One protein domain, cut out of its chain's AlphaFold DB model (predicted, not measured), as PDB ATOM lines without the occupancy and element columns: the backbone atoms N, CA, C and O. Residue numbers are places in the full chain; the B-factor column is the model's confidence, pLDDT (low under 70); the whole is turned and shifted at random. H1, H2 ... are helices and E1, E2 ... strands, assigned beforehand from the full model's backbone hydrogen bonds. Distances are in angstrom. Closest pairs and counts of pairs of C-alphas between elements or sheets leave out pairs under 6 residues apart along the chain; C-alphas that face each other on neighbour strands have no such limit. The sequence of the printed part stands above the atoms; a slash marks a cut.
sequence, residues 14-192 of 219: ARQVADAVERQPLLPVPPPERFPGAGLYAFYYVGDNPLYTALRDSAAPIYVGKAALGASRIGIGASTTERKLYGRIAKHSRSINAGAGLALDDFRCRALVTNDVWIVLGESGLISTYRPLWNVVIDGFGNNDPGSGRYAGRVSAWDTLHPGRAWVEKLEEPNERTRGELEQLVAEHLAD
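What this domain is: This is residues 14 to 192 of the 219 residues of the protein "Eco29kI family restriction endonuclease" of Euzebyales bacterium (UniProt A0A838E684). What is the main picture? A sheet of three strands is the core of a three-layer slab, helices on both faces of a sheet, with H2 over one face and H3 and H1, turned across each other, over the opposite one. Beyond the sheet's E2 edge, H5 and H6 meet in a corner, and H4 lies between H6 and E2. What is it made of? The printed part has 179 residues, with six named helices and three named strands in the order H1 E1 E2 H2 E3 H3 H4 H5 H6; the class is mixed, helices and strands, with 80 residues, under half, in named elements. The sheet's order is E2 - E1 - E3, all antiparallel. How large is it? It is compact, with a radius of gyration of the C-alphas of 16.4 A and spans of 47 by 41 by 28 A.

Where its parts are: Where do the first elements lie? Helix H1, residues 14 to 22, begins at C-alpha 14 (-19.835, -33.132, -62.289). Strands E1, residues 39 to 45, 20.5 A long, and E2, residues 63 to 67, precede helix H2, residues 84 to 98, 21.4 A. What follows? Strand E3, residues 107 to 113, is 19.7 A long, and helix H3, residues 116 to 130, 21.2 A. Helices H4, residues 133 to 136, H5, residues 157 to 161, and H6, residues 179 to 191, 18.3 A long, come last; C-alpha 191 is at (-44.875, -27.162, -60.056).

How they stand to each other: How is the sheet paired? N 40 and O 112 of E1 and E3 are 2.9 A apart, and N 65 and O 41 of the hairpin E1 and E2 also 2.9 A, both within hydrogen-bond range. E2, H2 and E3 form a split strand-helix-strand unit, two strands running the same way with E1 between them, its crossover right-handed. Which helices are on the sheet? H2 has a height over the sheet of 8.8 A; its Leu 85 and Ala 67 of E2 have the closest C-alphas of that pair, 5.0 A. On the opposite face, H3 has a height of 8.7 A and touches H1, about perpendicular at 83 degrees, closest at the C-alphas of Ala 14 and Gly 125, 4.5 A. What of the others? H4 only grazes the sheet. H5 touches H6, with residues 179 to 183 of H6 alone; their closest C-alphas, of Leu 161 and Arg 179, are 6.0 A apart. Are the helix backbones complete? In H1, H5 and H6 every O i to N i+4 pair is within hydrogen-bond range, in H2 and H3 10 of 11 each, and H4 is too short for such a pair.

The domain as a whole: How far does it reach? The two C-alphas farthest apart, of Gly 77 and Gly 180, are 48.4 A apart. Is it unbroken and confident? The printed part has no cut; the links H1 to E1, E1 to E2, E2 to H2, H4 to H5 and H5 to H6 are long. Mean pLDDT of the printed part is 91.8, and residues 70 to 79 are under 70.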
ATOM      1  N   ALA A  14     -18.695 -33.038 -63.194       85.19
ATOM      2  CA  ALA A  14     -19.835 -33.132 -62.289       85.19
ATOM      3  C   ALA A  14     -20.999 -33.918 -62.914       85.19
ATOM      4  O   ALA A  14     -21.556 -34.801 -62.257       85.19
ATOM      5  N   ARG A  15     -21.308 -33.669 -64.195       84.12
ATOM      6  CA  ARG A  15     -22.321 -34.430 -64.941       84.12
ATOM      7  C   ARG A  15     -21.945 -35.904 -65.088       84.12
ATOM      8  O   ARG A  15     -22.776 -36.757 -64.826       84.12
ATOM      9  N   GLN A  16     -20.691 -36.225 -65.404       87.69
ATOM     10  CA  GLN A  16     -20.257 -37.626 -65.498       87.69
ATOM     11  C   GLN A  16     -20.413 -38.388 -64.176       87.69
ATOM     12  O   GLN A  16     -20.784 -39.563 -64.181       87.69
ATOM     13  N   VAL A  17     -20.139 -37.742 -63.039       88.44
ATOM     14  CA  VAL A  17     -20.361 -38.366 -61.727       88.44
ATOM     15  C   VAL A  17     -21.858 -38.516 -61.435       88.44
ATOM     16  O   VAL A  17     -22.256 -39.549 -60.897       88.44
ATOM     17  N   ALA A  18     -22.688 -37.540 -61.812       86.25
ATOM     18  CA  ALA A  18     -24.145 -37.638 -61.700       86.25
ATOM     19  C   ALA A  18     -24.703 -38.810 -62.531       86.25
ATOM     20  O   ALA A  18     -25.366 -39.683 -61.970       86.25
ATOM     21  N   ASP A  19     -24.316 -38.918 -63.805       89.25
ATOM     22  CA  ASP A  19     -24.684 -40.035 -64.687       89.25
ATOM     23  C   ASP A  19     -24.260 -41.386 -64.081       89.25
ATOM     24  O   ASP A  19     -24.983 -42.383 -64.148       89.25
ATOM     25  N   ALA A  20     -23.079 -41.445 -63.456       94.06
ATOM     26  CA  ALA A  20     -22.598 -42.652 -62.793       94.06
ATOM     27  C   ALA A  20     -23.448 -43.032 -61.569       94.06
ATOM     28  O   ALA A  20     -23.641 -44.227 -61.324       94.06
ATOM     29  N   VAL A  21     -23.962 -42.049 -60.817       93.81
ATOM     30  CA  VAL A  21     -24.938 -42.278 -59.741       93.81
ATOM     31  C   VAL A  21     -26.248 -42.793 -60.322       93.81
ATOM     32  O   VAL A  21     -26.804 -43.735 -59.769       93.81
ATOM     33  N   GLU A  22     -26.721 -42.240 -61.434       90.19
ATOM     34  CA  GLU A  22     -27.979 -42.646 -62.071       90.19
ATOM     35  C   GLU A  22     -27.949 -44.057 -62.655       90.19
ATOM     36  O   GLU A  22     -28.959 -44.754 -62.647       90.19
ATOM     37  N   ARG A  23     -26.791 -44.527 -63.109       93.94
ATOM     38  CA  ARG A  23     -26.637 -45.914 -63.576       93.94
ATOM     39  C   ARG A  23     -26.611 -46.937 -62.443       93.94
ATOM     40  O   ARG A  23     -26.660 -48.133 -62.714       93.94
ATOM     41  N   GLN A  24     -26.511 -46.503 -61.185       96.25
ATOM     42  CA  GLN A  24     -26.563 -47.436 -60.063       96.25
ATOM     43  C   GLN A  24     -27.964 -48.046 -59.927       96.25
ATOM     44  O   GLN A  24     -28.968 -47.365 -60.180       96.25
ATOM     45  N   PRO A  25     -28.056 -49.306 -59.470       96.25
ATOM     46  CA  PRO A  25     -29.340 -49.936 -59.216       96.25
ATOM     47  C   PRO A  25     -30.140 -49.128 -58.193       96.25
ATOM     48  O   PRO A  25     -29.600 -48.603 -57.214       96.25
ATOM     49  N   LEU A  26     -31.447 -49.041 -58.428       96.81
ATOM     50  CA  LEU A  26     -32.378 -48.415 -57.504       96.81
ATOM     51  C   LEU A  26     -32.744 -49.429 -56.410       96.81
ATOM     52  O   LEU A  26     -33.444 -50.406 -56.664       96.81
ATOM     53  N   LEU A  27     -32.241 -49.214 -55.195       97.69
ATOM     54  CA  LEU A  27     -32.326 -50.167 -54.084       97.69
ATOM     55  C   LEU A  27     -33.278 -49.683 -52.974       97.69
ATOM     56  O   LEU A  27     -33.527 -48.481 -52.861       97.69
ATOM     57  N   PRO A  28     -33.779 -50.584 -52.107       98.25
ATOM     58  CA  PRO A  28     -34.444 -50.207 -50.857       98.25
ATOM     59  C   PRO A  28     -33.555 -49.350 -49.941       98.25
ATOM     60  O   PRO A  28     -32.331 -49.321 -50.091       98.25
ATOM     61  N   VAL A  29     -34.168 -48.672 -48.965       98.00
ATOM     62  CA  VAL A  29     -33.458 -47.829 -47.990       98.00
ATOM     63  C   VAL A  29     -33.541 -48.442 -46.584       98.00
ATOM     64  O   VAL A  29     -34.633 -48.540 -46.040       98.00
ATOM     65  N   PRO A  30     -32.412 -48.783 -45.930       97.81
ATOM     66  CA  PRO A  30     -31.071 -48.875 -46.504       97.81
ATOM     67  C   PRO A  30     -30.949 -50.069 -47.475       97.81
ATOM     68  O   PRO A  30     -31.778 -50.979 -47.420       97.81
ATOM     69  N   PRO A  31     -29.889 -50.113 -48.305       97.56
ATOM     70  CA  PRO A  31     -29.582 -51.285 -49.120       97.56
ATOM     71  C   PRO A  31     -29.504 -52.567 -48.272       97.56
ATOM     72  O   PRO A  31     -29.010 -52.508 -47.141       97.56
ATOM     73  N   PRO A  32     -29.959 -53.723 -48.791       95.75
ATOM     74  CA  PRO A  32     -29.973 -54.975 -48.030       95.75
ATOM     75  C   PRO A  32     -28.558 -55.454 -47.686       95.75
ATOM     76  O   PRO A  32     -28.302 -55.936 -46.580       95.75
ATOM     77  N   GLU A  33     -27.619 -55.265 -48.611       95.94
ATOM     78  CA  GLU A  33     -26.220 -55.618 -48.420       95.94
ATOM     79  C   GLU A  33     -25.390 -54.431 -47.932       95.94
ATOM     80  O   GLU A  33     -25.487 -53.297 -48.407       95.94
ATOM     81  N   ARG A  34     -24.521 -54.712 -46.960       96.38
ATOM     82  CA  ARG A  34     -23.597 -53.725 -46.401       96.38
ATOM     83  C   ARG A  34     -22.327 -53.678 -47.232       96.38
ATOM     84  O   ARG A  34     -21.628 -54.680 -47.321       96.38
ATOM     85  N   PHE A  35     -21.937 -52.487 -47.667       93.81
ATOM     86  CA  PHE A  35     -20.710 -52.275 -48.431       93.81
ATOM     87  C   PHE A  35     -19.739 -51.317 -47.714       93.81
ATOM     88  O   PHE A  35     -20.173 -50.426 -46.968       93.81
ATOM     89  N   PRO A  36     -18.416 -51.509 -47.875       93.12
ATOM     90  CA  PRO A  36     -17.419 -50.539 -47.443       93.12
ATOM     91  C   PRO A  36     -17.346 -49.358 -48.420       93.12
ATOM     92  O   PRO A  36     -17.760 -49.461 -49.571       93.12
ATOM     93  N   GLY A  37     -16.786 -48.240 -47.965       92.31
ATOM     94  CA  GLY A  37     -16.498 -47.085 -48.807       92.31
ATOM     95  C   GLY A  37     -17.141 -45.779 -48.349       92.31
ATOM     96  O   GLY A  37     -18.084 -45.732 -47.550       92.31
ATOM     97  N   ALA A  38     -16.575 -44.707 -48.889       93.06
ATOM     98  CA  ALA A  38     -17.142 -43.371 -48.946       93.06
ATOM     99  C   ALA A  38     -17.794 -43.160 -50.316       93.06
ATOM    100  O   ALA A  38     -17.549 -43.927 -51.247       93.06
ATOM    101  N   GLY A  39     -18.646 -42.150 -50.442       95.25
ATOM    102  CA  GLY A  39     -19.255 -41.857 -51.728       95.25
ATOM    103  C   GLY A  39     -20.462 -40.934 -51.667       95.25
ATOM    104  O   GLY A  39     -20.632 -40.154 -50.722       95.25
ATOM    105  N   LEU A  40     -21.295 -41.072 -52.693       96.44
ATOM    106  CA  LEU A  40     -22.516 -40.313 -52.935       96.44
ATOM    107  C   LEU A  40     -23.737 -41.213 -52.857       96.44
ATOM    108  O   LEU A  40     -23.671 -42.401 -53.169       96.44
ATOM    109  N   TYR A  41     -24.864 -40.640 -52.464       98.12
ATOM    110  CA  TYR A  41     -26.154 -41.302 -52.561       98.12
ATOM    111  C   TYR A  41     -27.256 -40.294 -52.849       98.12
ATOM    112  O   TYR A  41     -27.151 -39.111 -52.520       98.12
ATOM    113  N   ALA A  42     -28.328 -40.798 -53.439       98.38
ATOM    114  CA  ALA A  42     -29.529 -40.040 -53.720       98.38
ATOM    115  C   ALA A  42     -30.750 -40.847 -53.277       98.38
ATOM    116  O   ALA A  42     -30.769 -42.071 -53.441       98.38
ATOM    117  N   PHE A  43     -31.737 -40.172 -52.697       98.56
ATOM    118  CA  PHE A  43     -33.034 -40.734 -52.342       98.56
ATOM    119  C   PHE A  43     -34.090 -40.317 -53.347       98.56
ATOM    120  O   PHE A  43     -34.135 -39.162 -53.760       98.56
ATOM    121  N   TYR A  44     -34.952 -41.264 -53.679       98.25
ATOM    122  CA  TYR A  44     -36.050 -41.131 -54.625       98.25
ATOM    123  C   TYR A  44     -37.336 -41.496 -53.896       98.25
ATOM    124  O   TYR A  44     -37.342 -42.442 -53.100       98.25
ATOM    125  N   TYR A  45     -38.390 -40.727 -54.139       98.19
ATOM    126  CA  TYR A  45     -39.697 -40.954 -53.539       98.19
ATOM    127  C   TYR A  45     -40.582 -41.719 -54.519       98.19
ATOM    128  O   TYR A  45     -40.638 -41.350 -55.683       98.19
ATOM    129  N   VAL A  46     -41.258 -42.771 -54.058       97.50
ATOM    130  CA  VAL A  46     -42.116 -43.652 -54.876       97.50
ATOM    131  C   VAL A  46     -43.490 -43.906 -54.235       97.50
ATOM    132  O   VAL A  46     -44.225 -44.793 -54.668       97.50
ATOM    133  N   GLY A  47     -43.836 -43.151 -53.190       97.00
ATOM    134  CA  GLY A  47     -45.073 -43.329 -52.426       97.00
ATOM    135  C   GLY A  47     -46.215 -42.377 -52.785       97.00
ATOM    136  O   GLY A  47     -46.187 -41.664 -53.787       97.00
ATOM    137  N   ASP A  48     -47.217 -42.374 -51.904       96.44
ATOM    138  CA  ASP A  48     -48.519 -41.704 -52.054       96.44
ATOM    139  C   ASP A  48     -48.703 -40.429 -51.209       96.44
ATOM    140  O   ASP A  48     -49.796 -39.860 -51.180       96.44
ATOM    141  N   ASN A  49     -47.672 -39.964 -50.497       96.50
ATOM    142  CA  ASN A  49     -47.770 -38.768 -49.662       96.50
ATOM    143  C   ASN A  49     -48.104 -37.543 -50.537       96.50
ATOM    144  O   ASN A  49     -47.290 -37.192 -51.394       96.50
ATOM    145  N   PRO A  50     -49.225 -36.835 -50.278       96.19
ATOM    146  CA  PRO A  50     -49.673 -35.705 -51.092       96.19
ATOM    147  C   PRO A  50     -48.637 -34.596 -51.295       96.19
ATOM    148  O   PRO A  50     -48.682 -33.915 -52.315       96.19
ATOM    149  N   LEU A  51     -47.700 -34.416 -50.359       96.88
ATOM    150  CA  LEU A  51     -46.628 -33.428 -50.493       96.88
ATOM    151  C   LEU A  51     -45.649 -33.781 -51.615       96.88
ATOM    152  O   LEU A  51     -45.050 -32.887 -52.203       96.88
ATOM    153  N   TYR A  52     -45.460 -35.073 -51.892       97.06
ATOM    154  CA  TYR A  52     -44.373 -35.583 -52.730       97.06
ATOM    155  C   TYR A  52     -44.846 -36.436 -53.904       97.06
ATOM    156  O   TYR A  52     -44.009 -36.906 -54.670       97.06
ATOM    157  N   THR A  53     -46.155 -36.610 -54.106       94.69
ATOM    158  CA  THR A  53     -46.708 -37.447 -55.183       94.69
ATOM    159  C   THR A  53     -46.175 -37.079 -56.573       94.69
ATOM    160  O   THR A  53     -45.984 -37.969 -57.394       94.69
ATOM    161  N   ALA A  54     -45.862 -35.802 -56.832       93.81
ATOM    162  CA  ALA A  54     -45.270 -35.361 -58.103       93.81
ATOM    163  C   ALA A  54     -43.883 -35.976 -58.394       93.81
ATOM    164  O   ALA A  54     -43.457 -36.013 -59.545       93.81
ATOM    165  N   LEU A  55     -43.185 -36.475 -57.369       95.19
ATOM    166  CA  LEU A  55     -41.886 -37.135 -57.503       95.19
ATOM    167  C   LEU A  55     -41.990 -38.647 -57.729       95.19
ATOM    168  O   LEU A  55     -40.981 -39.241 -58.088       95.19
ATOM    169  N   ARG A  56     -43.167 -39.269 -57.537       93.38
ATOM    170  CA  ARG A  56     -43.319 -40.738 -57.544       93.38
ATOM    171  C   ARG A  56     -42.714 -41.396 -58.781       93.38
ATOM    172  O   ARG A  56     -41.975 -42.368 -58.668       93.38
ATOM    173  N   ASP A  57     -43.069 -40.862 -59.943       86.94
ATOM    174  CA  ASP A  57     -42.691 -41.405 -61.250       86.94
ATOM    175  C   ASP A  57     -41.547 -40.598 -61.886       86.94
ATOM    176  O   ASP A  57     -41.295 -40.680 -63.088       86.94
ATOM    177  N   SER A  58     -40.859 -39.788 -61.075       89.94
ATOM    178  CA  SER A  58     -39.743 -38.951 -61.489       89.94
ATOM    179  C   SER A  58     -38.410 -39.623 -61.167       89.94
ATOM    180  O   SER A  58     -38.203 -40.210 -60.106       89.94
ATOM    181  N   ALA A  59     -37.455 -39.475 -62.073       89.69
ATOM    182  CA  ALA A  59     -36.046 -39.763 -61.862       89.69
ATOM    183  C   ALA A  59     -35.338 -38.655 -61.064       89.69
ATOM    184  O   ALA A  59     -34.145 -38.775 -60.800       89.69
ATOM    185  N   ALA A  60     -36.033 -37.585 -60.669       93.25
ATOM    186  CA  ALA A  60     -35.468 -36.567 -59.797       93.25
ATOM    187  C   ALA A  60     -35.373 -37.080 -58.351       93.25
ATOM    188  O   ALA A  60     -36.378 -37.507 -57.772       93.25
ATOM    189  N   PRO A  61     -34.194 -37.012 -57.712       97.00
ATOM    190  CA  PRO A  61     -34.084 -37.339 -56.304       97.00
ATOM    191  C   PRO A  61     -34.773 -36.282 -55.432       97.00
ATOM    192  O   PRO A  61     -34.676 -35.082 -55.681       97.00
ATOM    193  N   ILE A  62     -35.402 -36.721 -54.340       98.06
ATOM    194  CA  ILE A  62     -35.911 -35.828 -53.287       98.06
ATOM    195  C   ILE A  62     -34.770 -35.294 -52.411       98.06
ATOM    196  O   ILE A  62     -34.871 -34.205 -51.847       98.06
ATOM    197  N   TYR A  63     -33.670 -36.051 -52.315       98.56
ATOM    198  CA  TYR A  63     -32.483 -35.681 -51.553       98.56
ATOM    199  C   TYR A  63     -31.204 -36.280 -52.140       98.56
ATOM    200  O   TYR A  63     -31.183 -37.438 -52.551       98.56
ATOM    201  N   VAL A  64     -30.114 -35.522 -52.091       98.12
ATOM    202  CA  VAL A  64     -28.755 -35.950 -52.428       98.12
ATOM    203  C   VAL A  64     -27.858 -35.721 -51.221       98.12
ATOM    204  O   VAL A  64     -27.910 -34.670 -50.579       98.12
ATOM    205  N   GLY A  65     -27.010 -36.696 -50.912       97.06
ATOM    206  CA  GLY A  65     -26.038 -36.558 -49.844       97.06
ATOM    207  C   GLY A  65     -24.739 -37.302 -50.104       97.06
ATOM    208  O   GLY A  65     -24.595 -38.101 -51.030       97.06
ATOM    209  N   LYS A  66     -23.783 -37.058 -49.210       95.62
ATOM    210  CA  LYS A  66     -22.449 -37.653 -49.256       95.62
ATOM    211  C   LYS A  66     -21.992 -38.245 -47.934       95.62
ATOM    212  O   LYS A  66     -22.502 -37.912 -46.860       95.62
ATOM    213  N   ALA A  67     -20.961 -39.078 -48.012       94.44
ATOM    214  CA  ALA A  67     -20.167 -39.495 -46.866       94.44
ATOM    215  C   ALA A  67     -18.702 -39.657 -47.286       94.44
ATOM    216  O   ALA A  67     -18.387 -40.598 -48.003       94.44
ATOM    217  N   ALA A  68     -17.828 -38.762 -46.825       88.38
ATOM    218  CA  ALA A  68     -16.393 -38.763 -47.129       88.38
ATOM    219  C   ALA A  68     -15.566 -39.518 -46.067       88.38
ATOM    220  O   ALA A  68     -16.023 -39.707 -44.930       88.38
ATOM    221  N   LEU A  69     -14.338 -39.924 -46.410       79.38
ATOM    222  CA  LEU A  69     -13.382 -40.499 -45.445       79.38
ATOM    223  C   LEU A  69     -12.723 -39.424 -44.571       79.38
ATOM    224  O   LEU A  69     -12.348 -39.720 -43.434       79.38
ATOM    225  N   GLY A  70     -12.645 -38.191 -45.077       68.44
ATOM    226  CA  GLY A  70     -12.068 -37.036 -44.395       68.44
ATOM    227  C   GLY A  70     -10.699 -36.651 -44.961       68.44
ATOM    228  O   GLY A  70      -9.995 -37.468 -45.552       68.44
ATOM    229  N   ALA A  71     -10.302 -35.393 -44.739       59.03
ATOM    230  CA  ALA A  71      -9.171 -34.742 -45.414       59.03
ATOM    231  C   ALA A  71      -7.808 -35.458 -45.289       59.03
ATOM    232  O   ALA A  71      -6.931 -35.247 -46.119       59.03
ATOM    233  N   SER A  72      -7.614 -36.324 -44.288       55.53
ATOM    234  CA  SER A  72      -6.357 -37.058 -44.084       55.53
ATOM    235  C   SER A  72      -6.161 -38.263 -45.013       55.53
ATOM    236  O   SER A  72      -5.104 -38.892 -44.961       55.53
ATOM    237  N   ARG A  73      -7.149 -38.610 -45.853       58.81
ATOM    238  CA  ARG A  73      -7.098 -39.768 -46.769       58.81
ATOM    239  C   ARG A  73      -7.373 -39.406 -48.234       58.81
ATOM    240  O   ARG A  73      -7.787 -40.265 -49.011       58.81
ATOM    241  N   ILE A  74      -7.123 -38.153 -48.623       53.06
ATOM    242  CA  ILE A  74      -7.209 -37.698 -50.019       53.06
ATOM    243  C   ILE A  74      -6.051 -38.329 -50.807       53.06
ATOM    244  O   ILE A  74      -4.934 -37.820 -50.820       53.06
ATOM    245  N   GLY A  75      -6.304 -39.480 -51.427       54.34
ATOM    246  CA  GLY A  75      -5.347 -40.186 -52.273       54.34
ATOM    247  C   GLY A  75      -6.055 -41.105 -53.265       54.34
ATOM    248  O   GLY A  75      -7.047 -41.756 -52.934       54.34
ATOM    249  N   ILE A  76      -5.550 -41.153 -54.497       52.78
ATOM    250  CA  ILE A  76      -6.037 -42.067 -55.535       52.78
ATOM    251  C   ILE A  76      -5.694 -43.499 -55.094       52.78
ATOM    252  O   ILE A  76      -4.536 -43.797 -54.820       52.78
ATOM    253  N   GLY A  77      -6.699 -44.377 -54.989       52.91
ATOM    254  CA  GLY A  77      -6.511 -45.779 -54.585       52.91
ATOM    255  C   GLY A  77      -6.620 -46.061 -53.080       52.91
ATOM    256  O   GLY A  77      -6.354 -47.183 -52.656       52.91
ATOM    257  N   ALA A  78      -7.035 -45.089 -52.259       56.28
ATOM    258  CA  ALA A  78      -7.307 -45.324 -50.843       56.28
ATOM    259  C   ALA A  78      -8.557 -46.212 -50.659       56.28
ATOM    260  O   ALA A  78      -9.685 -45.726 -50.594       56.28
ATOM    261  N   SER A  79      -8.367 -47.530 -50.562       62.59
ATOM    262  CA  SER A  79      -9.429 -48.455 -50.160       62.59
ATOM    263  C   SER A  79      -9.654 -48.373 -48.650       62.59
ATOM    264  O   SER A  79      -8.697 -48.400 -47.874       62.59
ATOM    265  N   THR A  80     -10.909 -48.325 -48.211       72.69
ATOM    266  CA  THR A  80     -11.266 -48.435 -46.793       72.69
ATOM    267  C   THR A  80     -12.134 -49.663 -46.561       72.69
ATOM    268  O   THR A  80     -12.899 -50.061 -47.433       72.69
ATOM    269  N   THR A  81     -12.058 -50.243 -45.366       83.31
ATOM    270  CA  THR A  81     -13.034 -51.228 -44.880       83.31
ATOM    271  C   THR A  81     -14.185 -50.563 -44.115       83.31
ATOM    272  O   THR A  81     -15.159 -51.222 -43.744       83.31
ATOM    273  N   GLU A  82     -14.105 -49.247 -43.878       87.44
ATOM    274  CA  GLU A  82     -15.134 -48.486 -43.177       87.44
ATOM    275  C   GLU A  82     -16.376 -48.305 -44.051       87.44
ATOM    276  O   GLU A  82     -16.299 -47.956 -45.225       87.44
ATOM    277  N   ARG A  83     -17.554 -48.475 -43.451       92.50
ATOM    278  CA  ARG A  83     -18.854 -48.386 -44.131       92.50
ATOM    279  C   ARG A  83     -19.451 -46.979 -44.026       92.50
ATOM    280  O   ARG A  83     -20.556 -46.821 -43.509       92.50
ATOM    281  N   LYS A  84     -18.703 -45.939 -44.421       94.06
ATOM    282  CA  LYS A  84     -19.123 -44.534 -44.232       94.06
ATOM    283  C   LYS A  84     -20.422 -44.223 -44.970       94.06
ATOM    284  O   LYS A  84     -21.359 -43.722 -44.349       94.06
ATOM    285  N   LEU A  85     -20.481 -44.550 -46.262       96.25
ATOM    286  CA  LEU A  85     -21.644 -44.278 -47.105       96.25
ATOM    287  C   LEU A  85     -22.872 -45.062 -46.636       96.25
ATOM    288  O   LEU A  85     -23.890 -44.455 -46.304       96.25
ATOM    289  N   TYR A  86     -22.745 -46.382 -46.483       97.56
ATOM    290  CA  TYR A  86     -23.821 -47.216 -45.939       97.56
ATOM    291  C   TYR A  86     -24.297 -46.711 -44.565       97.56
ATOM    292  O   TYR A  86     -25.494 -46.580 -44.320       97.56
ATOM    293  N   GLY A  87     -23.369 -46.388 -43.658       97.62
ATOM    294  CA  GLY A  87     -23.695 -45.888 -42.322       97.62
ATOM    295  C   GLY A  87     -24.461 -44.565 -42.350       97.62
ATOM    296  O   GLY A  87     -25.351 -44.357 -41.520       97.62
ATOM    297  N   ARG A  88     -24.160 -43.689 -43.317       97.44
ATOM    298  CA  ARG A  88     -24.887 -42.434 -43.534       97.44
ATOM    299  C   ARG A  88     -26.299 -42.688 -44.060       97.44
ATOM    300  O   ARG A  88     -27.240 -42.155 -43.478       97.44
ATOM    301  N   ILE A  89     -26.461 -43.556 -45.060       98.44
ATOM    302  CA  ILE A  89     -27.779 -43.959 -45.585       98.44
ATOM    303  C   ILE A  89     -28.635 -44.573 -44.471       98.44
ATOM    304  O   ILE A  89     -29.753 -44.128 -44.226       98.44
ATOM    305  N   ALA A  90     -28.082 -45.524 -43.716       98.12
ATOM    306  CA  ALA A  90     -28.768 -46.158 -42.593       98.12
ATOM    307  C   ALA A  90     -29.108 -45.172 -41.463       98.12
ATOM    308  O   ALA A  90     -30.035 -45.398 -40.690       98.12
ATOM    309  N   LYS A  91     -28.348 -44.080 -41.311       97.50
ATOM    310  CA  LYS A  91     -28.709 -43.005 -40.381       97.50
ATOM    311  C   LYS A  91     -29.924 -42.235 -40.878       97.50
ATOM    312  O   LYS A  91     -30.830 -41.996 -40.086       97.50
ATOM    313  N   HIS A  92     -29.953 -41.872 -42.154       98.19
ATOM    314  CA  HIS A  92     -31.090 -41.151 -42.712       98.19
ATOM    315  C   HIS A  92     -32.354 -42.005 -42.814       98.19
ATOM    316  O   HIS A  92     -33.433 -41.466 -42.601       98.19
ATOM    317  N   SER A  93     -32.243 -43.323 -43.002       98.00
ATOM    318  CA  SER A  93     -33.409 -44.217 -42.928       98.00
ATOM    319  C   SER A  93     -34.096 -44.159 -41.558       98.00
ATOM    320  O   SER A  93     -35.320 -44.161 -41.475       98.00
ATOM    321  N   ARG A  94     -33.324 -44.016 -40.468       97.94
ATOM    322  CA  ARG A  94     -33.882 -43.792 -39.124       97.94
ATOM    323  C   ARG A  94     -34.563 -42.434 -38.990       97.94
ATOM    324  O   ARG A  94     -35.562 -42.353 -38.288       97.94
ATOM    325  N   SER A  95     -34.044 -41.391 -39.642       97.69
ATOM    326  CA  SER A  95     -34.727 -40.090 -39.690       97.69
ATOM    327  C   SER A  95     -36.066 -40.204 -40.414       97.69
ATOM    328  O   SER A  95     -37.055 -39.723 -39.882       97.69
ATOM    329  N   ILE A  96     -36.112 -40.885 -41.566       98.19
ATOM    330  CA  ILE A  96     -37.351 -41.121 -42.326       98.19
ATOM    331  C   ILE A  96     -38.367 -41.886 -41.471       98.19
ATOM    332  O   ILE A  96     -39.483 -41.416 -41.314       98.19
ATOM    333  N   ASN A  97     -37.964 -42.994 -40.837       97.88
ATOM    334  CA  ASN A  97     -38.834 -43.769 -39.939       97.88
ATOM    335  C   ASN A  97     -39.388 -42.966 -38.756       97.88
ATOM    336  O   ASN A  97     -40.452 -43.288 -38.240       97.88
ATOM    337  N   ALA A  98     -38.634 -41.979 -38.273       97.31
ATOM    338  CA  ALA A  98     -39.070 -41.128 -37.177       97.31
ATOM    339  C   ALA A  98     -39.980 -39.981 -37.649       97.31
ATOM    340  O   ALA A  98     -40.705 -39.429 -36.833       97.31
ATOM    341  N   GLY A  99     -39.923 -39.596 -38.925       97.56
ATOM    342  CA  GLY A  99     -40.650 -38.453 -39.463       97.56
ATOM    343  C   GLY A  99     -42.122 -38.766 -39.712       97.56
ATOM    344  O   GLY A  99     -42.459 -39.653 -40.494       97.56
ATOM    345  N   ALA A 100     -43.017 -38.006 -39.085       97.31
ATOM    346  CA  ALA A 100     -44.451 -38.170 -39.280       97.31
ATOM    347  C   ALA A 100     -44.859 -37.985 -40.756       97.31
ATOM    348  O   ALA A 100     -44.402 -37.069 -41.448       97.31
ATOM    349  N   GLY A 101     -45.758 -38.859 -41.218       96.44
ATOM    350  CA  GLY A 101     -46.259 -38.861 -42.594       96.44
ATOM    351  C   GLY A 101     -45.324 -39.515 -43.615       96.44
ATOM    352  O   GLY A 101     -45.622 -39.465 -44.804       96.44
ATOM    353  N   LEU A 102     -44.215 -40.125 -43.188       98.12
ATOM    354  CA  LEU A 102     -43.298 -40.847 -44.068       98.12
ATOM    355  C   LEU A 102     -43.340 -42.350 -43.776       98.12
ATOM    356  O   LEU A 102     -43.280 -42.766 -42.621       98.12
ATOM    357  N   ALA A 103     -43.387 -43.164 -44.828       97.94
ATOM    358  CA  ALA A 103     -43.130 -44.597 -44.753       97.94
ATOM    359  C   ALA A 103     -41.794 -44.889 -45.436       97.94
ATOM    360  O   ALA A 103     -41.555 -44.431 -46.548       97.94
ATOM    361  N   LEU A 104     -40.903 -45.646 -44.792       97.81
ATOM    362  CA  LEU A 104     -39.588 -45.952 -45.369       97.81
ATOM    363  C   LEU A 104     -39.687 -46.738 -46.685       97.81
ATOM    364  O   LEU A 104     -38.852 -46.549 -47.568       97.81
ATOM    365  N   ASP A 105     -40.733 -47.551 -46.836       98.12
ATOM    366  CA  ASP A 105     -41.001 -48.328 -48.050       98.12
ATOM    367  C   ASP A 105     -41.364 -47.454 -49.262       98.12
ATOM    368  O   ASP A 105     -41.230 -47.913 -50.400       98.12
ATOM    369  N   ASP A 106     -41.706 -46.180 -49.042       98.44
ATOM    370  CA  ASP A 106     -41.926 -45.183 -50.095       98.44
ATOM    371  C   ASP A 106     -40.618 -44.577 -50.624       98.44
ATOM    372  O   ASP A 106     -40.644 -43.683 -51.471       98.44
ATOM    373  N   PHE A 107     -39.461 -45.015 -50.123       98.50
ATOM    374  CA  PHE A 107     -38.166 -44.481 -50.526       98.50
ATOM    375  C   PHE A 107     -37.292 -45.543 -51.179       98.50
ATOM    376  O   PHE A 107     -37.222 -46.708 -50.772       98.50
ATOM    377  N   ARG A 108     -36.555 -45.111 -52.197       98.44
ATOM    378  CA  ARG A 108     -35.468 -45.871 -52.814       98.44
ATOM    379  C   ARG A 108     -34.185 -45.059 -52.786       98.44
ATOM    380  O   ARG A 108     -34.218 -43.839 -52.632       98.44
ATOM    381  N   CYS A 109     -33.045 -45.720 -52.938       98.31
ATOM    382  CA  CYS A 109     -31.764 -45.043 -53.062       98.31
ATOM    383  C   CYS A 109     -30.886 -45.610 -54.165       98.31
ATOM    384  O   CYS A 109     -30.893 -46.810 -54.433       98.31
ATOM    385  N   ARG A 110     -30.072 -44.728 -54.739       98.38
ATOM    386  CA  ARG A 110     -28.874 -45.080 -55.503       98.38
ATOM    387  C   ARG A 110     -27.657 -44.688 -54.677       98.38
ATOM    388  O   ARG A 110     -27.682 -43.647 -54.020       98.38
ATOM    389  N   ALA A 111     -26.612 -45.508 -54.691       97.56
ATOM    390  CA  ALA A 111     -25.390 -45.275 -53.927       97.56
ATOM    391  C   ALA A 111     -24.163 -45.575 -54.792       97.56
ATOM    392  O   ALA A 111     -24.037 -46.674 -55.320       97.56
ATOM    393  N   LEU A 112     -23.254 -44.608 -54.903       96.88
ATOM    394  CA  LEU A 112     -22.010 -44.722 -55.657       96.88
ATOM    395  C   LEU A 112     -20.826 -44.594 -54.701       96.88
ATOM    396  O   LEU A 112     -20.579 -43.519 -54.149       96.88
ATOM    397  N   VAL A 113     -20.077 -45.682 -54.524       94.88
ATOM    398  CA  VAL A 113     -18.802 -45.661 -53.797       94.88
ATOM    399  C   VAL A 113     -17.736 -45.021 -54.682       94.88
ATOM    400  O   VAL A 113     -17.524 -45.448 -55.814       94.88
ATOM    401  N   THR A 114     -17.063 -43.991 -54.175       91.38
ATOM    402  CA  THR A 114     -16.018 -43.267 -54.911       91.38
ATOM    403  C   THR A 114     -15.066 -42.542 -53.950       91.38
ATOM    404  O   THR A 114     -15.225 -42.614 -52.730       91.38
ATOM    405  N   ASN A 115     -14.037 -41.878 -54.480       86.38
ATOM    406  CA  ASN A 115     -13.056 -41.139 -53.682       86.38
ATOM    407  C   ASN A 115     -13.528 -39.711 -53.343       86.38
ATOM    408  O   ASN A 115     -14.384 -39.147 -54.022       86.38
ATOM    409  N   ASP A 116     -12.929 -39.108 -52.312       85.06
ATOM    410  CA  ASP A 116     -13.353 -37.810 -51.763       85.06
ATOM    411  C   ASP A 116     -13.358 -36.655 -52.789       85.06
ATOM    412  O   ASP A 116     -14.190 -35.755 -52.670       85.06
ATOM    413  N   VAL A 117     -12.497 -36.695 -53.818       83.81
ATOM    414  CA  VAL A 117     -12.469 -35.674 -54.885       83.81
ATOM    415  C   VAL A 117     -13.761 -35.721 -55.702       83.81
ATOM    416  O   VAL A 117     -14.413 -34.695 -55.893       83.81
ATOM    417  N   TRP A 118     -14.176 -36.918 -56.121       89.31
ATOM    418  CA  TRP A 118     -15.405 -37.105 -56.894       89.31
ATOM    419  C   TRP A 118     -16.667 -36.896 -56.063       89.31
ATOM    420  O   TRP A 118     -17.692 -36.495 -56.605       89.31
ATOM    421  N   ILE A 119     -16.602 -37.130 -54.750       90.94
ATOM    422  CA  ILE A 119     -17.740 -36.914 -53.851       90.94
ATOM    423  C   ILE A 119     -18.176 -35.448 -53.861       90.94
ATOM    424  O   ILE A 119     -19.354 -35.159 -54.032       90.94
ATOM    425  N   VAL A 120     -17.253 -34.508 -53.655       88.44
ATOM    426  CA  VAL A 120     -17.626 -33.085 -53.572       88.44
ATOM    427  C   VAL A 120     -18.191 -32.601 -54.906       88.44
ATOM    428  O   VAL A 120     -19.238 -31.956 -54.934       88.44
ATOM    429  N   LEU A 121     -17.527 -32.974 -55.998       88.69
ATOM    430  CA  LEU A 121     -17.917 -32.565 -57.339       88.69
ATOM    431  C   LEU A 121     -19.267 -33.157 -57.762       88.69
ATOM    432  O   LEU A 121     -20.135 -32.437 -58.251       88.69
ATOM    433  N   GLY A 122     -19.474 -34.453 -57.529       91.31
ATOM    434  CA  GLY A 122     -20.715 -35.129 -57.897       91.31
ATOM    435  C   GLY A 122     -21.920 -34.685 -57.073       91.31
ATOM    436  O   GLY A 122     -23.009 -34.568 -57.624       91.31
ATOM    437  N   GLU A 123     -21.747 -34.377 -55.782       93.56
ATOM    438  CA  GLU A 123     -22.831 -33.799 -54.972       93.56
ATOM    439  C   GLU A 123     -23.276 -32.450 -55.545       93.56
ATOM    440  O   GLU A 123     -24.471 -32.233 -55.744       93.56
ATOM    441  N   SER A 124     -22.319 -31.572 -55.854       90.44
ATOM    442  CA  SER A 124     -22.602 -30.274 -56.473       90.44
ATOM    443  C   SER A 124     -23.307 -30.443 -57.825       90.44
ATOM    444  O   SER A 124     -24.331 -29.806 -58.078       90.44
ATOM    445  N   GLY A 125     -22.827 -31.368 -58.665       90.69
ATOM    446  CA  GLY A 125     -23.437 -31.701 -59.956       90.69
ATOM    447  C   GLY A 125     -24.884 -32.169 -59.840       90.69
ATOM    448  O   GLY A 125     -25.764 -31.654 -60.524       90.69
ATOM    449  N   LEU A 126     -25.155 -33.098 -58.928       93.31
ATOM    450  CA  LEU A 126     -26.504 -33.607 -58.690       93.31
ATOM    451  C   LEU A 126     -27.439 -32.531 -58.120       93.31
ATOM    452  O   LEU A 126     -28.571 -32.408 -58.578       93.31
ATOM    453  N   ILE A 127     -26.981 -31.731 -57.150       93.50
ATOM    454  CA  ILE A 127     -27.803 -30.666 -56.552       93.50
ATOM    455  C   ILE A 127     -28.101 -29.565 -57.573       93.50
ATOM    456  O   ILE A 127     -29.235 -29.104 -57.647       93.50
ATOM    457  N   SER A 128     -27.116 -29.154 -58.370       90.06
ATOM    458  CA  SER A 128     -27.313 -28.138 -59.413       90.06
ATOM    459  C   SER A 128     -28.221 -28.619 -60.545       90.06
ATOM    460  O   SER A 128     -29.026 -27.835 -61.042       90.06
ATOM    461  N   THR A 129     -28.128 -29.899 -60.917       88.44
ATOM    462  CA  THR A 129     -28.948 -30.495 -61.980       88.44
ATOM    463  C   THR A 129     -30.390 -30.688 -61.529       88.44
ATOM    464  O   THR A 129     -31.307 -30.247 -62.210       88.44
ATOM    465  N   TYR A 130     -30.598 -31.326 -60.375       91.88
ATOM    466  CA  TYR A 130     -31.927 -31.776 -59.959       91.88
ATOM    467  C   TYR A 130     -32.628 -30.854 -58.970       91.88
ATOM    468  O   TYR A 130     -33.827 -31.005 -58.761       91.88
ATOM    469  N   ARG A 131     -31.882 -29.948 -58.325       95.19
ATOM    470  CA  ARG A 131     -32.345 -29.100 -57.213       95.19
ATOM    471  C   ARG A 131     -33.266 -29.859 -56.240       95.19
ATOM    472  O   ARG A 131     -34.419 -29.469 -56.049       95.19
ATOM    473  N   PRO A 132     -32.776 -30.949 -55.616       96.88
ATOM    474  CA  PRO A 132     -33.612 -31.834 -54.815       96.88
ATOM    475  C   PRO A 132     -34.324 -31.070 -53.699       96.88
ATOM    476  O   PRO A 132     -33.707 -30.265 -52.994       96.88
ATOM    477  N   LEU A 133     -35.610 -31.358 -53.507       97.69
ATOM    478  CA  LEU A 133     -36.480 -30.611 -52.601       97.69
ATOM    479  C   LEU A 133     -35.903 -30.484 -51.180       97.69
ATOM    480  O   LEU A 133     -35.879 -29.389 -50.616       97.69
ATOM    481  N   TRP A 134     -35.393 -31.580 -50.610       98.31
ATOM    482  CA  TRP A 134     -34.824 -31.603 -49.253       98.31
ATOM    483  C   TRP A 134     -33.385 -31.063 -49.164       98.31
ATOM    484  O   TRP A 134     -32.792 -31.040 -48.083       98.31
ATOM    485  N   ASN A 135     -32.789 -30.660 -50.289       97.88
ATOM    486  CA  ASN A 135     -31.503 -29.965 -50.321       97.88
ATOM    487  C   ASN A 135     -31.678 -28.450 -50.424       97.88
ATOM    488  O   ASN A 135     -30.895 -27.729 -49.809       97.88
ATOM    489  N   VAL A 136     -32.652 -27.977 -51.210       96.44
ATOM    490  CA  VAL A 136     -32.718 -26.560 -51.615       96.44
ATOM    491  C   VAL A 136     -33.921 -25.795 -51.060       96.44
ATOM    492  O   VAL A 136     -33.815 -24.583 -50.893       96.44
ATOM    493  N   VAL A 137     -35.037 -26.469 -50.753       96.81
ATOM    494  CA  VAL A 137     -36.270 -25.819 -50.258       96.81
ATOM    495  C   VAL A 137     -36.555 -26.189 -48.809       96.81
ATOM    496  O   VAL A 137     -36.766 -25.318 -47.969       96.81
ATOM    497  N   ILE A 138     -36.554 -27.489 -48.514       98.06
ATOM    498  CA  ILE A 138     -36.890 -28.036 -47.199       98.06
ATOM    499  C   ILE A 138     -35.604 -28.498 -46.522       98.06
ATOM    500  O   ILE A 138     -35.202 -29.659 -46.605       98.06
ATOM    501  N   ASP A 139     -34.931 -27.558 -45.872       95.62
ATOM    502  CA  ASP A 139     -33.650 -27.797 -45.226       95.62
ATOM    503  C   ASP A 139     -33.754 -28.659 -43.953       95.62
ATOM    504  O   ASP A 139     -34.808 -28.839 -43.340       95.62
ATOM    505  N   GLY A 140     -32.612 -29.212 -43.538       96.44
ATOM    506  CA  GLY A 140     -32.455 -29.868 -42.238       96.44
ATOM    507  C   GLY A 140     -32.639 -31.385 -42.195       96.44
ATOM    508  O   GLY A 140     -32.335 -32.001 -41.165       96.44
ATOM    509  N   PHE A 141     -33.004 -32.043 -43.300       98.19
ATOM    510  CA  PHE A 141     -32.983 -33.514 -43.371       98.19
ATOM    511  C   PHE A 141     -31.596 -34.092 -43.027       98.19
ATOM    512  O   PHE A 141     -31.461 -35.052 -42.258       98.19
ATOM    513  N   GLY A 142     -30.549 -33.438 -43.542       95.62
ATOM    514  CA  GLY A 142     -29.136 -33.762 -43.334       95.62
ATOM    515  C   GLY A 142     -28.627 -33.617 -41.891       95.62
ATOM    516  O   GLY A 142     -27.531 -34.108 -41.583       95.62
ATOM    517  N   ASN A 143     -29.390 -32.952 -41.014       95.06
ATOM    518  CA  ASN A 143     -28.937 -32.556 -39.682       95.06
ATOM    519  C   ASN A 143     -28.715 -33.756 -38.753       95.06
ATOM    520  O   ASN A 143     -29.360 -34.804 -38.840       95.06
ATOM    521  N   ASN A 144     -27.764 -33.583 -37.842       90.12
ATOM    522  CA  ASN A 144     -27.498 -34.509 -36.750       90.12
ATOM    523  C   ASN A 144     -28.011 -33.891 -35.443       90.12
ATOM    524  O   ASN A 144     -28.114 -32.671 -35.364       90.12
ATOM    525  N   ASP A 145     -28.231 -34.723 -34.418       88.06
ATOM    526  CA  ASP A 145     -28.359 -34.231 -33.041       88.06
ATOM    527  C   ASP A 145     -27.165 -33.299 -32.747       88.06
ATOM    528  O   ASP A 145     -26.012 -33.726 -32.928       88.06
ATOM    529  N   PRO A 146     -27.413 -32.030 -32.378       82.06
ATOM    530  CA  PRO A 146     -26.352 -31.049 -32.215       82.06
ATOM    531  C   PRO A 146     -25.490 -31.322 -30.968       82.06
ATOM    532  O   PRO A 146     -24.397 -30.761 -30.855       82.06
ATOM    533  N   GLY A 147     -25.920 -32.223 -30.078       80.75
ATOM    534  CA  GLY A 147     -25.237 -32.551 -28.832       80.75
ATOM    535  C   GLY A 147     -25.557 -31.566 -27.707       80.75
ATOM    536  O   GLY A 147     -26.314 -30.608 -27.869       80.75
ATOM    537  N   SER A 148     -24.996 -31.814 -26.523       76.06
ATOM    538  CA  SER A 148     -25.229 -30.965 -25.350       76.06
ATOM    539  C   SER A 148     -24.803 -29.512 -25.595       76.06
ATOM    540  O   SER A 148     -23.742 -29.240 -26.154       76.06
ATOM    541  N   GLY A 149     -25.638 -28.567 -25.151       74.31
ATOM    542  CA  GLY A 149     -25.338 -27.130 -25.192       74.31
ATOM    543  C   GLY A 149     -25.599 -26.433 -26.530       74.31
ATOM    544  O   GLY A 149     -25.250 -25.267 -26.674       74.31
ATOM    545  N   ARG A 150     -26.209 -27.113 -27.506       78.19
ATOM    546  CA  ARG A 150     -26.559 -26.538 -28.819       78.19
ATOM    547  C   ARG A 150     -28.057 -26.628 -29.130       78.19
ATOM    548  O   ARG A 150     -28.454 -26.659 -30.289       78.19
ATOM    549  N   TYR A 151     -28.871 -26.685 -28.078       84.94
ATOM    550  CA  TYR A 151     -30.327 -26.808 -28.160       84.94
ATOM    551  C   TYR A 151     -31.067 -25.467 -28.248       84.94
ATOM    552  O   TYR A 151     -32.220 -25.445 -28.650       84.94
ATOM    553  N   ALA A 152     -30.374 -24.345 -28.032       85.25
ATOM    554  CA  ALA A 152     -30.884 -23.005 -28.351       85.25
ATOM    555  C   ALA A 152     -31.073 -22.770 -29.869       85.25
ATOM    556  O   ALA A 152     -31.361 -21.662 -30.303       85.25
ATOM    557  N   GLY A 153     -30.823 -23.789 -30.698       85.38
ATOM    558  CA  GLY A 153     -31.057 -23.738 -32.132       85.38
ATOM    559  C   GLY A 153     -32.531 -23.898 -32.494       85.38
ATOM    560  O   GLY A 153     -33.381 -24.229 -31.667       85.38
ATOM    561  N   ARG A 154     -32.799 -23.707 -33.785       91.94
ATOM    562  CA  ARG A 154     -34.140 -23.716 -34.357       91.94
ATOM    563  C   ARG A 154     -34.528 -25.054 -34.974       91.94
ATOM    564  O   ARG A 154     -33.699 -25.715 -35.603       91.94
ATOM    565  N   VAL A 155     -35.805 -25.414 -34.854       95.75
ATOM    566  CA  VAL A 155     -36.430 -26.521 -35.593       95.75
ATOM    567  C   VAL A 155     -36.328 -26.262 -37.105       95.75
ATOM    568  O   VAL A 155     -36.702 -25.195 -37.595       95.75
ATOM    569  N   SER A 156     -35.815 -27.236 -37.861       97.00
ATOM    570  CA  SER A 156     -35.624 -27.103 -39.316       97.00
ATOM    571  C   SER A 156     -36.936 -27.171 -40.108       97.00
ATOM    572  O   SER A 156     -37.970 -27.580 -39.565       97.00
ATOM    573  N   ALA A 157     -36.915 -26.795 -41.392       98.12
ATOM    574  CA  ALA A 157     -38.103 -26.914 -42.240       98.12
ATOM    575  C   ALA A 157     -38.543 -28.380 -42.361       98.12
ATOM    576  O   ALA A 157     -39.727 -28.695 -42.214       98.12
ATOM    577  N   TRP A 158     -37.582 -29.292 -42.535       98.50
ATOM    578  CA  TRP A 158     -37.855 -30.724 -42.605       98.50
ATOM    579  C   TRP A 158     -38.508 -31.250 -41.322       98.50
ATOM    580  O   TRP A 158     -39.497 -31.969 -41.396       98.50
ATOM    581  N   ASP A 159     -38.021 -30.847 -40.144       98.12
ATOM    582  CA  ASP A 159     -38.604 -31.270 -38.857       98.12
ATOM    583  C   ASP A 159     -39.987 -30.674 -38.587       98.12
ATOM    584  O   ASP A 159     -40.787 -31.258 -37.857       98.12
ATOM    585  N   THR A 160     -40.281 -29.519 -39.179       98.00
ATOM    586  CA  THR A 160     -41.601 -28.884 -39.092       98.00
ATOM    587  C   THR A 160     -42.631 -29.657 -39.922       98.00
ATOM    588  O   THR A 160     -43.763 -29.872 -39.469       98.00
ATOM    589  N   LEU A 161     -42.239 -30.136 -41.110       98.25
ATOM    590  CA  LEU A 161     -43.069 -30.994 -41.968       98.25
ATOM    591  C   LEU A 161     -43.152 -32.445 -41.464       98.25
ATOM    592  O   LEU A 161     -44.225 -33.054 -41.527       98.25
ATOM    593  N   HIS A 162     -42.069 -32.972 -40.895       98.06
ATOM    594  CA  HIS A 162     -41.934 -34.366 -40.462       98.06
ATOM    595  C   HIS A 162     -41.429 -34.471 -39.015       98.06
ATOM    596  O   HIS A 162     -40.305 -34.923 -38.774       98.06
ATOM    597  N   PRO A 163     -42.245 -34.071 -38.023       97.25
ATOM    598  CA  PRO A 163     -41.861 -34.176 -36.620       97.25
ATOM    599  C   PRO A 163     -41.645 -35.638 -36.204       97.25
ATOM    600  O   PRO A 163     -42.274 -36.541 -36.752       97.25
ATOM    601  N   GLY A 164     -40.786 -35.853 -35.200       96.38
ATOM    602  CA  GLY A 164     -40.597 -37.154 -34.535       96.38
ATOM    603  C   GLY A 164     -39.141 -37.566 -34.286       96.38
ATOM    604  O   GLY A 164     -38.873 -38.534 -33.571       96.38
ATOM    605  N   ARG A 165     -38.153 -36.803 -34.779       96.06
ATOM    606  CA  ARG A 165     -36.761 -36.952 -34.321       96.06
ATOM    607  C   ARG A 165     -36.643 -36.476 -32.866       96.06
ATOM    608  O   ARG A 165     -36.692 -35.284 -32.605       96.06
ATOM    609  N   ALA A 166     -36.394 -37.391 -31.929       93.44
ATOM    610  CA  ALA A 166     -36.400 -37.105 -30.482       93.44
ATOM    611  C   ALA A 166     -35.488 -35.947 -30.012       93.44
ATOM    612  O   ALA A 166     -35.730 -35.342 -28.974       93.44
ATOM    613  N   TRP A 167     -34.408 -35.632 -30.735       92.88
ATOM    614  CA  TRP A 167     -33.527 -34.515 -30.369       92.88
ATOM    615  C   TRP A 167     -34.094 -33.142 -30.757       92.88
ATOM    616  O   TRP A 167     -33.640 -32.138 -30.217       92.88
ATOM    617  N   VAL A 168     -35.084 -33.094 -31.651       93.44
ATOM    618  CA  VAL A 168     -35.758 -31.862 -32.087       93.44
ATOM    619  C   VAL A 168     -36.664 -31.319 -30.992       93.44
ATOM    620  O   VAL A 168     -36.750 -30.112 -30.831       93.44
ATOM    621  N   GLU A 169     -37.273 -32.191 -30.184       89.94
ATOM    622  CA  GLU A 169     -38.107 -31.795 -29.035       89.94
ATOM    623  C   GLU A 169     -37.338 -30.979 -27.988       89.94
ATOM    624  O   GLU A 169     -37.932 -30.304 -27.155       89.94
ATOM    625  N   LYS A 170     -36.006 -31.061 -28.021       90.44
ATOM    626  CA  LYS A 170     -35.123 -30.318 -27.129       90.44
ATOM    627  C   LYS A 170     -34.786 -28.928 -27.665       90.44
ATOM    628  O   LYS A 170     -34.177 -28.165 -26.929       90.44
ATOM    629  N   LEU A 171     -35.099 -28.630 -28.927       90.88
ATOM    630  CA  LEU A 171     -34.825 -27.331 -29.531       90.88
ATOM    631  C   LEU A 171     -35.783 -26.276 -28.983       90.88
ATOM    632  O   LEU A 171     -36.972 -26.534 -28.808       90.88
ATOM    633  N   GLU A 172     -35.252 -25.090 -28.718       88.75
ATOM    634  CA  GLU A 172     -35.992 -24.024 -28.039       88.75
ATOM    635  C   GLU A 172     -36.765 -23.129 -29.015       88.75
ATOM    636  O   GLU A 172     -37.815 -22.591 -28.658       88.75
ATOM    637  N   GLU A 173     -36.285 -22.984 -30.255       91.19
ATOM    638  CA  GLU A 173     -36.891 -22.085 -31.237       91.19
ATOM    639  C   GLU A 173     -37.693 -22.844 -32.311       91.19
ATOM    640  O   GLU A 173     -37.150 -23.738 -32.972       91.19
ATOM    641  N   PRO A 174     -38.965 -22.482 -32.564       93.69
ATOM    642  CA  PRO A 174     -39.728 -23.032 -33.682       93.69
ATOM    643  C   PRO A 174     -39.200 -22.506 -35.022       93.69
ATOM    644  O   PRO A 174     -38.528 -21.477 -35.080       93.69
ATOM    645  N   ASN A 175     -39.534 -23.185 -36.121       95.88
ATOM    646  CA  ASN A 175     -39.216 -22.684 -37.456       95.88
ATOM    647  C   ASN A 175     -39.868 -21.310 -37.712       95.88
ATOM    648  O   ASN A 175     -40.958 -21.034 -37.215       95.88
ATOM    649  N   GLU A 176     -39.207 -20.460 -38.503       95.50
ATOM    650  CA  GLU A 176     -39.754 -19.156 -38.911       95.50
ATOM    651  C   GLU A 176     -40.994 -19.289 -39.791       95.50
ATOM    652  O   GLU A 176     -41.853 -18.410 -39.774       95.50
ATOM    653  N   ARG A 177     -41.076 -20.376 -40.562       96.62
ATOM    654  CA  ARG A 177     -42.211 -20.693 -41.415       96.62
ATOM    655  C   ARG A 177     -43.115 -21.701 -40.737       96.62
ATOM    656  O   ARG A 177     -42.680 -22.688 -40.139       96.62
ATOM    657  N   THR A 178     -44.404 -21.472 -40.888       97.50
ATOM    658  CA  THR A 178     -45.444 -22.420 -40.516       97.50
ATOM    659  C   THR A 178     -45.419 -23.640 -41.435       97.50
ATOM    660  O   THR A 178     -44.923 -23.594 -42.561       97.50
ATOM    661  N   ARG A 179     -46.027 -24.742 -40.980       97.62
ATOM    662  CA  ARG A 179     -46.238 -25.929 -41.821       97.62
ATOM    663  C   ARG A 179     -46.911 -25.573 -43.153       97.62
ATOM    664  O   ARG A 179     -46.423 -26.011 -44.181       97.62
ATOM    665  N   GLY A 180     -47.969 -24.757 -43.143       98.25
ATOM    666  CA  GLY A 180     -48.695 -24.390 -44.366       98.25
ATOM    667  C   GLY A 180     -47.843 -23.607 -45.372       98.25
ATOM    668  O   GLY A 180     -47.902 -23.883 -46.565       98.25
ATOM    669  N   GLU A 181     -46.992 -22.689 -44.905       98.19
ATOM    670  CA  GLU A 181     -46.047 -21.973 -45.779       98.19
ATOM    671  C   GLU A 181     -44.997 -22.919 -46.374       98.19
ATOM    672  O   GLU A 181     -44.632 -22.787 -47.539       98.19
ATOM    673  N   LEU A 182     -44.522 -23.898 -45.601       98.50
ATOM    674  CA  LEU A 182     -43.596 -24.914 -46.104       98.50
ATOM    675  C   LEU A 182     -44.265 -25.836 -47.132       98.50
ATOM    676  O   LEU A 182     -43.655 -26.145 -48.148       98.50
ATOM    677  N   GLU A 183     -45.512 -26.250 -46.902       98.31
ATOM    678  CA  GLU A 183     -46.298 -27.038 -47.862       98.31
ATOM    679  C   GLU A 183     -46.522 -26.263 -49.171       98.31
ATOM    680  O   GLU A 183     -46.397 -26.837 -50.253       98.31
ATOM    681  N   GLN A 184     -46.762 -24.951 -49.087       97.81
ATOM    682  CA  GLN A 184     -46.844 -24.082 -50.259       97.81
ATOM    683  C   GLN A 184     -45.513 -24.019 -51.021       97.81
ATOM    684  O   GLN A 184     -45.512 -24.189 -52.237       97.81
ATOM    685  N   LEU A 185     -44.380 -23.856 -50.328       97.44
ATOM    686  CA  LEU A 185     -43.057 -23.867 -50.965       97.44
ATOM    687  C   LEU A 185     -42.756 -25.197 -51.668       97.44
ATOM    688  O   LEU A 185     -42.148 -25.204 -52.737       97.44
ATOM    689  N   VAL A 186     -43.187 -26.323 -51.090       97.62
ATOM    690  CA  VAL A 186     -43.087 -27.636 -51.745       97.62
ATOM    691  C   VAL A 186     -43.897 -27.648 -53.039       97.62
ATOM    692  O   VAL A 186     -43.367 -28.032 -54.079       97.62
ATOM    693  N   ALA A 187     -45.159 -27.218 -52.987       96.31
ATOM    694  CA  ALA A 187     -46.030 -27.199 -54.155       96.31
ATOM    695  C   ALA A 187     -45.481 -26.293 -55.269       96.31
ATOM    696  O   ALA A 187     -45.456 -26.703 -56.426       96.31
ATOM    697  N   GLU A 188     -44.997 -25.099 -54.923       95.75
ATOM    698  CA  GLU A 188     -44.389 -24.153 -55.867       95.75
ATOM    699  C   GLU A 188     -43.140 -24.745 -56.534       95.75
ATOM    700  O   GLU A 188     -43.022 -24.717 -57.757       95.75
ATOM    701  N   HIS A 189     -42.242 -25.355 -55.754       95.31
ATOM    702  CA  HIS A 189     -41.001 -25.947 -56.266       95.31
ATOM    703  C   HIS A 189     -41.225 -27.175 -57.153       95.31
ATOM    704  O   HIS A 189     -40.458 -27.411 -58.083       95.31
ATOM    705  N   LEU A 190     -42.252 -27.979 -56.866       93.75
ATOM    706  CA  LEU A 190     -42.589 -29.156 -57.674       93.75
ATOM    707  C   LEU A 190     -43.446 -28.811 -58.902       93.75
ATOM    708  O   LEU A 190     -43.501 -29.607 -59.836       93.75
ATOM    709  N   ALA A 191     -44.111 -27.653 -58.911       90.81
ATOM    710  CA  ALA A 191     -44.875 -27.162 -60.056       90.81
ATOM    711  C   ALA A 191     -44.014 -26.399 -61.074       90.81
ATOM    712  O   ALA A 191     -44.412 -26.289 -62.234       90.81
ATOM    713  N   ASP A 192     -42.865 -25.863 -60.657       87.12
ATOM    714  CA  ASP A 192     -41.937 -25.156 -61.536       87.12
ATOM    715  C   ASP A 192     -41.025 -26.156 -62.292       87.12
ATOM    716  O   ASP A 192     -40.151 -26.787 -61.683       87.12
TER     717      ASP A 192